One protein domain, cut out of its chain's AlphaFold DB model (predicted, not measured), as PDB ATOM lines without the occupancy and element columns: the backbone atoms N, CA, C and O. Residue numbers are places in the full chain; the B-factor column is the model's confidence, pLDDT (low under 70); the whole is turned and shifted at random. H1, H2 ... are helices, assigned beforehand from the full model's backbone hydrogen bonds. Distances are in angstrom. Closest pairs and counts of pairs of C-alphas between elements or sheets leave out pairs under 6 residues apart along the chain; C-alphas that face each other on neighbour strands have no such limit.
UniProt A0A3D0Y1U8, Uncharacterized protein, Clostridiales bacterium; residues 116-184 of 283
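This is residues 116 to 184 of the 283 residues of an uncharacterized protein of Clostridiales bacterium (UniProt A0A3D0Y1U8). One long helix, H1, runs into a compact body of four short helices; its residues 116 to 123 stick out. The hairpin of H3 and H4 crosses its later part, and H2 and H5 form a second, crossed pair. The all-helix printed part has 69 residues, H1 to H5 in order, no named strand, is compact with a radius of gyration of the C-alphas of 11.8 A, and spans 36 by 26 by 19 A.

H1, residues 116 to 136, begins at C-alpha 116 (204.771, 226.391, 165.248) and is 30.3 A long. H2 is residues 141 to 147, H3 152 to 161 and H4 166 to 174. H5, residues 176 to 182, ends at C-alpha 182 (204.106, 223.394, 198.199).

H1 touches H3 with residues 127 to 131 alone, about perpendicular at 77 degrees; the closest C-alphas, Val 131 and Ala 159, are 6.9 A apart. H1 touches H4 with residues 131 to 135 alone, closest at the C-alphas of Ala 135 and Arg 171, 5.5 A. H2 touches H5 at a steep tilt of 61 degrees, closest at the C-alphas of Ile 141 and Tyr 179, 6.4 A. H1 and H5 are apart. Every O i to N i+4 pair is within hydrogen-bond range in H1 to H5.

The farthest C-alphas, Glu 117 and Arg 181, are 35.7 A apart. The printed part has no cut, the four links are tight, and no printed residue is under 70 in pLDDT.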
ATOM      1  N   LYS A 116     204.869 227.555 164.362       90.94
ATOM      2  CA  LYS A 116     204.771 226.391 165.248       90.94
ATOM      3  C   LYS A 116     206.149 225.865 165.668       90.94
ATOM      4  O   LYS A 116     206.353 225.547 166.839       90.94
ATOM      5  N   GLU A 117     207.095 225.795 164.738       92.94
ATOM      6  CA  GLU A 117     208.476 225.371 164.983       92.94
ATOM      7  C   GLU A 117     209.188 226.368 165.905       92.94
ATOM      8  O   GLU A 117     209.817 225.969 166.887       92.94
ATOM      9  N   GLY A 118     209.018 227.671 165.661       93.88
ATOM     10  CA  GLY A 118     209.559 228.715 166.527       93.88
ATOM     11  C   GLY A 118     209.005 228.631 167.951       93.88
ATOM     12  O   GLY A 118     209.758 228.743 168.919       93.88
ATOM     13  N   GLN A 119     207.709 228.343 168.106       93.00
ATOM     14  CA  GLN A 119     207.098 228.158 169.420       93.00
ATOM     15  C   GLN A 119     207.640 226.910 170.128       93.00
ATOM     16  O   GLN A 119     207.871 226.937 171.336       93.00
ATOM     17  N   GLN A 120     207.889 225.819 169.397       92.25
ATOM     18  CA  GLN A 120     208.522 224.620 169.953       92.25
ATOM     19  C   GLN A 120     209.944 224.907 170.447       92.25
ATOM     20  O   GLN A 120     210.304 224.459 171.537       92.25
ATOM     21  N   ILE A 121     210.723 225.689 169.696       94.38
ATOM     22  CA  ILE A 121     212.067 226.121 170.101       94.38
ATOM     23  C   ILE A 121     211.991 227.000 171.354       94.38
ATOM     24  O   ILE A 121     212.695 226.722 172.324       94.38
ATOM     25  N   LYS A 122     211.099 228.002 171.388       93.62
ATOM     26  CA  LYS A 122     210.877 228.843 172.580       93.62
ATOM     27  C   LYS A 122     210.523 228.000 173.806       93.62
ATOM     28  O   LYS A 122     211.137 228.157 174.858       93.62
ATOM     29  N   ASN A 123     209.590 227.057 173.661       93.81
ATOM     30  CA  ASN A 123     209.206 226.146 174.741       93.81
ATOM     31  C   ASN A 123     210.400 225.306 175.217       93.81
ATOM     32  O   ASN A 123     210.632 225.185 176.418       93.81
ATOM     33  N   PHE A 124     211.179 224.751 174.286       96.31
ATOM     34  CA  PHE A 124     212.370 223.962 174.594       96.31
ATOM     35  C   PHE A 124     213.421 224.771 175.365       96.31
ATOM     36  O   PHE A 124     213.947 224.294 176.373       96.31
ATOM     37  N   LEU A 125     213.702 225.999 174.923       96.69
ATOM     38  CA  LEU A 125     214.633 226.907 175.593       96.69
ATOM     39  C   LEU A 125     214.143 227.269 176.999       96.69
ATOM     40  O   LEU A 125     214.913 227.156 177.948       96.69
ATOM     41  N   GLY A 126     212.853 227.575 177.157       96.62
ATOM     42  CA  GLY A 126     212.267 227.852 178.469       96.62
ATOM     43  C   GLY A 126     212.367 226.667 179.437       96.62
ATOM     44  O   GLY A 126     212.581 226.856 180.634       96.62
ATOM     45  N   LEU A 127     212.269 225.423 178.950       98.12
ATOM     46  CA  LEU A 127     212.515 224.239 179.783       98.12
ATOM     47  C   LEU A 127     213.990 224.103 180.176       98.12
ATOM     48  O   LEU A 127     214.280 223.759 181.322       98.12
ATOM     49  N   LYS A 128     214.927 224.382 179.258       98.12
ATOM     50  CA  LYS A 128     216.363 224.388 179.581       98.12
ATOM     51  C   LYS A 128     216.689 225.410 180.667       98.12
ATOM     52  O   LYS A 128     217.348 225.063 181.644       98.12
ATOM     53  N   GLU A 129     216.179 226.625 180.514       98.00
ATOM     54  CA  GLU A 129     216.384 227.717 181.461       98.00
ATOM     55  C   GLU A 129     215.847 227.355 182.852       98.00
ATOM     56  O   GLU A 129     216.552 227.501 183.848       98.00
ATOM     57  N   LYS A 130     214.643 226.774 182.931       98.44
ATOM     58  CA  LYS A 130     214.065 226.299 184.200       98.44
ATOM     59  C   LYS A 130     214.927 225.244 184.887       98.44
ATOM     60  O   LYS A 130     215.128 225.324 186.096       98.44
ATOM     61  N   VAL A 131     215.453 224.268 184.140       98.44
ATOM     62  CA  VAL A 131     216.367 223.251 184.694       98.44
ATOM     63  C   VAL A 131     217.607 223.911 185.290       98.44
ATOM     64  O   VAL A 131     218.011 223.559 186.397       98.44
ATOM     65  N   GLN A 132     218.207 224.854 184.564       97.94
ATOM     66  CA  GLN A 132     219.414 225.548 185.006       97.94
ATOM     67  C   GLN A 132     219.145 226.394 186.249       97.94
ATOM     68  O   GLN A 132     219.827 226.188 187.249       97.94
ATOM     69  N   LYS A 133     218.109 227.240 186.228       98.31
ATOM     70  CA  LYS A 133     217.758 228.129 187.343       98.31
ATOM     71  C   LYS A 133     217.383 227.373 188.618       98.31
ATOM     72  O   LYS A 133     217.822 227.741 189.703       98.31
ATOM     73  N   LEU A 134     216.629 226.275 188.509       98.12
ATOM     74  CA  LEU A 134     216.330 225.421 189.668       98.12
ATOM     75  C   LEU A 134     217.586 224.722 190.207       98.12
ATOM     76  O   LEU A 134     217.727 224.535 191.412       98.12
ATOM     77  N   ALA A 135     218.501 224.308 189.327       97.69
ATOM     78  CA  ALA A 135     219.730 223.635 189.737       97.69
ATOM     79  C   ALA A 135     220.800 224.590 190.288       97.69
ATOM     80  O   ALA A 135     221.640 224.151 191.081       97.69
ATOM     81  N   SER A 136     220.824 225.852 189.856       97.06
ATOM     82  CA  SER A 136     221.707 226.884 190.408       97.06
ATOM     83  C   SER A 136     221.143 227.504 191.686       97.06
ATOM     84  O   SER A 136     221.922 227.966 192.513       97.06
ATOM     85  N   GLY A 137     219.823 227.437 191.887       96.38
ATOM     86  CA  GLY A 137     219.125 228.069 193.007       96.38
ATOM     87  C   GLY A 137     218.631 229.486 192.698       96.38
ATOM     88  O   GLY A 137     218.066 230.123 193.577       96.38
ATOM     89  N   GLU A 138     218.800 229.969 191.462       97.69
ATOM     90  CA  GLU A 138     218.258 231.254 190.987       97.69
ATOM     91  C   GLU A 138     216.725 231.283 190.943       97.69
ATOM     92  O   GLU A 138     216.124 232.350 190.989       97.69
ATOM     93  N   MET A 139     216.088 230.118 190.818       97.38
ATOM     94  CA  MET A 139     214.636 229.966 190.878       97.38
ATOM     95  C   MET A 139     214.279 229.104 192.080       97.38
ATOM     96  O   MET A 139     214.792 227.990 192.221       97.38
ATOM     97  N   SER A 140     213.372 229.591 192.925       96.56
ATOM     98  CA  SER A 140     212.843 228.784 194.020       96.56
ATOM     99  C   SER A 140     211.818 227.767 193.506       96.56
ATOM    100  O   SER A 140     211.213 227.920 192.440       96.56
ATOM    101  N   ILE A 141     211.572 226.709 194.284       97.25
ATOM    102  CA  ILE A 141     210.543 225.727 193.923       97.25
ATOM    103  C   ILE A 141     209.134 226.338 193.923       97.25
ATOM    104  O   ILE A 141     208.287 225.918 193.139       97.25
ATOM    105  N   THR A 142     208.883 227.344 194.764       95.88
ATOM    106  CA  THR A 142     207.600 228.049 194.820       95.88
ATOM    107  C   THR A 142     207.391 228.920 193.585       95.88
ATOM    108  O   THR A 142     206.315 228.848 192.992       95.88
ATOM    109  N   ASP A 143     208.430 229.621 193.114       96.00
ATOM    110  CA  ASP A 143     208.365 230.396 191.864       96.00
ATOM    111  C   ASP A 143     208.111 229.481 190.667       96.00
ATOM    112  O   ASP A 143     207.336 229.812 189.767       96.00
ATOM    113  N   PHE A 144     208.739 228.299 190.659       97.69
ATOM    114  CA  PHE A 144     208.492 227.293 189.634       97.69
ATOM    115  C   PHE A 144     207.029 226.845 189.634       97.69
ATOM    116  O   PHE A 144     206.414 226.848 188.570       97.69
ATOM    117  N   ILE A 145     206.460 226.505 190.796       96.31
ATOM    118  CA  ILE A 145     205.057 226.071 190.911       96.31
ATOM    119  C   ILE A 145     204.093 227.181 190.467       96.31
ATOM    120  O   ILE A 145     203.120 226.896 189.774       96.31
ATOM    121  N   GLN A 146     204.356 228.438 190.834       92.69
ATOM    122  CA  GLN A 146     203.507 229.573 190.459       92.69
ATOM    123  C   GLN A 146     203.525 229.847 188.952       92.69
ATOM    124  O   GLN A 146     202.479 230.104 188.357       92.69
ATOM    125  N   ASN A 147     204.705 229.788 188.332       93.19
ATOM    126  CA  ASN A 147     204.917 230.304 186.979       93.19
ATOM    127  C   ASN A 147     205.051 229.206 185.910       93.19
ATOM    128  O   ASN A 147     205.269 229.496 184.729       93.19
ATOM    129  N   SER A 148     204.940 227.927 186.284       94.88
ATOM    130  CA  SER A 148     205.085 226.808 185.350       94.88
ATOM    131  C   SER A 148     203.827 225.964 185.222       94.88
ATOM    132  O   SER A 148     203.252 225.495 186.192       94.88
ATOM    133  N   LYS A 149     203.462 225.694 183.965       94.00
ATOM    134  CA  LYS A 149     202.406 224.737 183.605       94.00
ATOM    135  C   LYS A 149     202.887 223.279 183.561       94.00
ATOM    136  O   LYS A 149     202.067 222.383 183.429       94.00
ATOM    137  N   ILE A 150     204.201 223.058 183.614       96.75
ATOM    138  CA  ILE A 150     204.836 221.735 183.594       96.75
ATOM    139  C   ILE A 150     205.123 221.286 185.028       96.75
ATOM    140  O   ILE A 150     205.526 222.101 185.858       96.75
ATOM    141  N   SER A 151     204.945 220.000 185.313       97.19
ATOM    142  CA  SER A 151     205.301 219.423 186.610       97.19
ATOM    143  C   SER A 151     206.817 219.292 186.792       97.19
ATOM    144  O   SER A 151     207.585 219.216 185.827       97.19
ATOM    145  N   LEU A 152     207.269 219.205 188.047       98.31
ATOM    146  CA  LEU A 152     208.685 218.963 188.337       98.31
ATOM    147  C   LEU A 152     209.161 217.620 187.755       98.31
ATOM    148  O   LEU A 152     210.283 217.529 187.260       98.31
ATOM    149  N   ASP A 153     208.317 216.586 187.769       98.31
ATOM    150  CA  ASP A 153     208.662 215.279 187.208       98.31
ATOM    151  C   ASP A 153     208.877 215.334 185.696       98.31
ATOM    152  O   ASP A 153     209.883 214.818 185.207       98.31
ATOM    153  N   GLU A 154     207.994 216.001 184.951       98.44
ATOM    154  CA  GLU A 154     208.170 216.194 183.508       98.44
ATOM    155  C   GLU A 154     209.441 216.997 183.198       98.44
ATOM    156  O   GLU A 154     210.170 216.657 182.263       98.44
ATOM    157  N   LEU A 155     209.768 218.008 184.013       98.50
ATOM    158  CA  LEU A 155     211.011 218.768 183.875       98.50
ATOM    159  C   LEU A 155     212.255 217.896 184.138       98.50
ATOM    160  O   LEU A 155     213.243 217.980 183.405       98.50
ATOM    161  N   ILE A 156     212.207 217.013 185.140       98.56
ATOM    162  CA  ILE A 156     213.280 216.046 185.423       98.56
ATOM    163  C   ILE A 156     213.433 215.052 184.264       98.56
ATOM    164  O   ILE A 156     214.559 214.745 183.862       98.56
ATOM    165  N   GLN A 157     212.328 214.551 183.704       98.50
ATOM    166  CA  GLN A 157     212.367 213.657 182.541       98.50
ATOM    167  C   GLN A 157     212.947 214.358 181.313       98.50
ATOM    168  O   GLN A 157     213.789 213.788 180.614       98.50
ATOM    169  N   PHE A 158     212.569 215.617 181.087       98.44
ATOM    170  CA  PHE A 158     213.179 216.461 180.071       98.44
ATOM    171  C   PHE A 158     214.699 216.568 180.275       98.44
ATOM    172  O   PHE A 158     215.454 216.269 179.349       98.44
ATOM    173  N   ALA A 159     215.165 216.896 181.484       98.38
ATOM    174  CA  ALA A 159     216.593 217.021 181.787       98.38
ATOM    175  C   ALA A 159     217.368 215.713 181.536       98.38
ATOM    176  O   ALA A 159     218.451 215.730 180.946       98.38
ATOM    177  N   LYS A 160     216.795 214.565 181.920       98.25
ATOM    178  CA  LYS A 160     217.369 213.239 181.643       98.25
ATOM    179  C   LYS A 160     217.458 212.957 180.145       98.25
ATOM    180  O   LYS A 160     218.513 212.555 179.662       98.25
ATOM    181  N   LYS A 161     216.380 213.215 179.397       98.12
ATOM    182  CA  LYS A 161     216.338 213.030 177.937       98.12
ATOM    183  C   LYS A 161     217.370 213.904 177.221       98.12
ATOM    184  O   LYS A 161     217.986 213.454 176.261       98.12
ATOM    185  N   GLN A 162     217.583 215.126 177.710       97.81
ATOM    186  CA  GLN A 162     218.592 216.058 177.201       97.81
ATOM    187  C   GLN A 162     220.011 215.795 177.734       97.81
ATOM    188  O   GLN A 162     220.917 216.566 177.433       97.81
ATOM    189  N   LYS A 163     220.218 214.714 178.501       97.62
ATOM    190  CA  LYS A 163     221.525 214.280 179.016       97.62
ATOM    191  C   LYS A 163     222.266 215.369 179.807       97.62
ATOM    192  O   LYS A 163     223.480 215.519 179.680       97.62
ATOM    193  N   TYR A 164     221.546 216.122 180.643       98.00
ATOM    194  CA  TYR A 164     222.184 217.023 181.609       98.00
ATOM    195  C   TYR A 164     223.120 216.251 182.548       98.00
ATOM    196  O   TYR A 164     222.923 215.061 182.805       98.00
ATOM    197  N   ASN A 165     224.131 216.934 183.093       97.12
ATOM    198  CA  ASN A 165     225.075 216.296 184.007       97.12
ATOM    199  C   ASN A 165     224.376 215.771 185.280       97.12
ATOM    200  O   ASN A 165     223.337 216.276 185.721       97.12
ATOM    201  N   THR A 166     224.985 214.760 185.898       97.31
ATOM    202  CA  THR A 166     224.426 214.057 187.059       97.31
ATOM    203  C   THR A 166     224.149 214.984 188.244       97.31
ATOM    204  O   THR A 166     223.161 214.785 188.948       97.31
ATOM    205  N   ASN A 167     224.987 216.000 188.474       97.75
ATOM    206  CA  ASN A 167     224.809 216.936 189.584       97.75
ATOM    207  C   ASN A 167     223.554 217.801 189.394       97.75
ATOM    208  O   ASN A 167     222.729 217.888 190.300       97.75
ATOM    209  N   THR A 168     223.357 218.361 188.198       98.12
ATOM    210  CA  THR A 168     222.155 219.126 187.837       98.12
ATOM    211  C   THR A 168     220.894 218.296 188.057       98.12
ATOM    212  O   THR A 168     219.983 218.748 188.744       98.12
ATOM    213  N   ILE A 169     220.864 217.056 187.552       98.19
ATOM    214  CA  ILE A 169     219.709 216.159 187.715       98.19
ATOM    215  C   ILE A 169     219.463 215.840 189.198       98.19
ATOM    216  O   ILE A 169     218.314 215.861 189.643       98.19
ATOM    217  N   LYS A 170     220.517 215.571 189.983       98.19
ATOM    218  CA  LYS A 170     220.398 215.309 191.428       98.19
ATOM    219  C   LYS A 170     219.813 216.506 192.177       98.19
ATOM    220  O   LYS A 170     218.897 216.309 192.971       98.19
ATOM    221  N   ARG A 171     220.283 217.725 191.891       98.12
ATOM    222  CA  ARG A 171     219.796 218.954 192.536       98.12
ATOM    223  C   ARG A 171     218.303 219.169 192.310       98.12
ATOM    224  O   ARG A 171     217.562 219.268 193.279       98.12
ATOM    225  N   ILE A 172     217.840 219.132 191.059       98.19
ATOM    226  CA  ILE A 172     216.404 219.300 190.774       98.19
ATOM    227  C   ILE A 172     215.562 218.133 191.315       98.19
ATOM    228  O   ILE A 172     214.423 218.330 191.723       98.19
ATOM    229  N   THR A 173     216.117 216.917 191.379       98.25
ATOM    230  CA  THR A 173     215.412 215.753 191.944       98.25
ATOM    231  C   THR A 173     215.244 215.874 193.459       98.25
ATOM    232  O   THR A 173     214.221 215.446 193.991       98.25
ATOM    233  N   ALA A 174     216.205 216.480 194.162       98.12
ATOM    234  CA  ALA A 174     216.108 216.711 195.602       98.12
ATOM    235  C   ALA A 174     214.923 217.624 195.976       98.12
ATOM    236  O   ALA A 174     214.359 217.477 197.058       98.12
ATOM    237  N   LEU A 175     214.476 218.486 195.053       98.12
ATOM    238  CA  LEU A 175     213.338 219.391 195.249       98.12
ATOM    239  C   LEU A 175     211.979 218.682 195.283       98.12
ATOM    240  O   LEU A 175     210.984 219.310 195.629       98.12
ATOM    241  N   LYS A 176     211.896 217.383 194.959       98.00
ATOM    242  CA  LYS A 176     210.624 216.639 194.922       98.00
ATOM    243  C   LYS A 176     209.831 216.729 196.220       98.00
ATOM    244  O   LYS A 176     208.622 216.928 196.183       98.00
ATOM    245  N   LYS A 177     210.502 216.601 197.368       96.50
ATOM    246  CA  LYS A 177     209.830 216.658 198.674       96.50
ATOM    247  C   LYS A 177     209.187 218.023 198.913       96.50
ATOM    248  O   LYS A 177     208.059 218.091 199.394       96.50
ATOM    249  N   ASP A 178     209.893 219.090 198.558       96.56
ATOM    250  CA  ASP A 178     209.380 220.448 198.700       96.56
ATOM    251  C   ASP A 178     208.298 220.735 197.658       96.56
ATOM    252  O   ASP A 178     207.261 221.294 197.997       96.56
ATOM    253  N   TYR A 179     208.457 220.262 196.424       97.69
ATOM    254  CA  TYR A 179     207.425 220.369 195.394       97.69
ATOM    255  C   TYR A 179     206.094 219.761 195.849       97.69
ATOM    256  O   TYR A 179     205.059 220.417 195.775       97.69
ATOM    257  N   GLU A 180     206.112 218.544 196.399       96.25
ATOM    258  CA  GLU A 180     204.911 217.896 196.941       96.25
ATOM    259  C   GLU A 180     204.303 218.663 198.122       96.25
ATOM    260  O   GLU A 180     203.080 218.737 198.252       96.25
ATOM    261  N   ARG A 181     205.148 219.276 198.958       95.50
ATOM    262  CA  ARG A 181     204.718 220.103 200.091       95.50
ATOM    263  C   ARG A 181     204.029 221.392 199.639       95.50
ATOM    264  O   ARG A 181     203.012 221.758 200.223       95.50
ATOM    265  N   TYR A 182     204.572 222.073 198.631       96.56
ATOM    266  CA  TYR A 182     204.106 223.394 198.199       96.56
ATOM    267  C   TYR A 182     203.046 223.347 197.087       96.56
ATOM    268  O   TYR A 182     202.295 224.303 196.936       96.56
ATOM    269  N   LYS A 183     202.913 222.257 196.316       95.56
ATOM    270  CA  LYS A 183     201.961 222.205 195.183       95.56
ATOM    271  C   LYS A 183     200.485 222.191 195.594       95.56
ATOM    272  O   LYS A 183     199.608 222.451 194.769       95.56
ATOM    273  N   LYS A 184     200.181 221.803 196.836       95.19
ATOM    274  CA  LYS A 184     198.801 221.642 197.301       95.19
ATOM    275  C   LYS A 184     198.184 223.012 197.566       95.19
ATOM    276  O   LYS A 184     198.683 223.769 198.393       95.19
TER     277      LYS A 184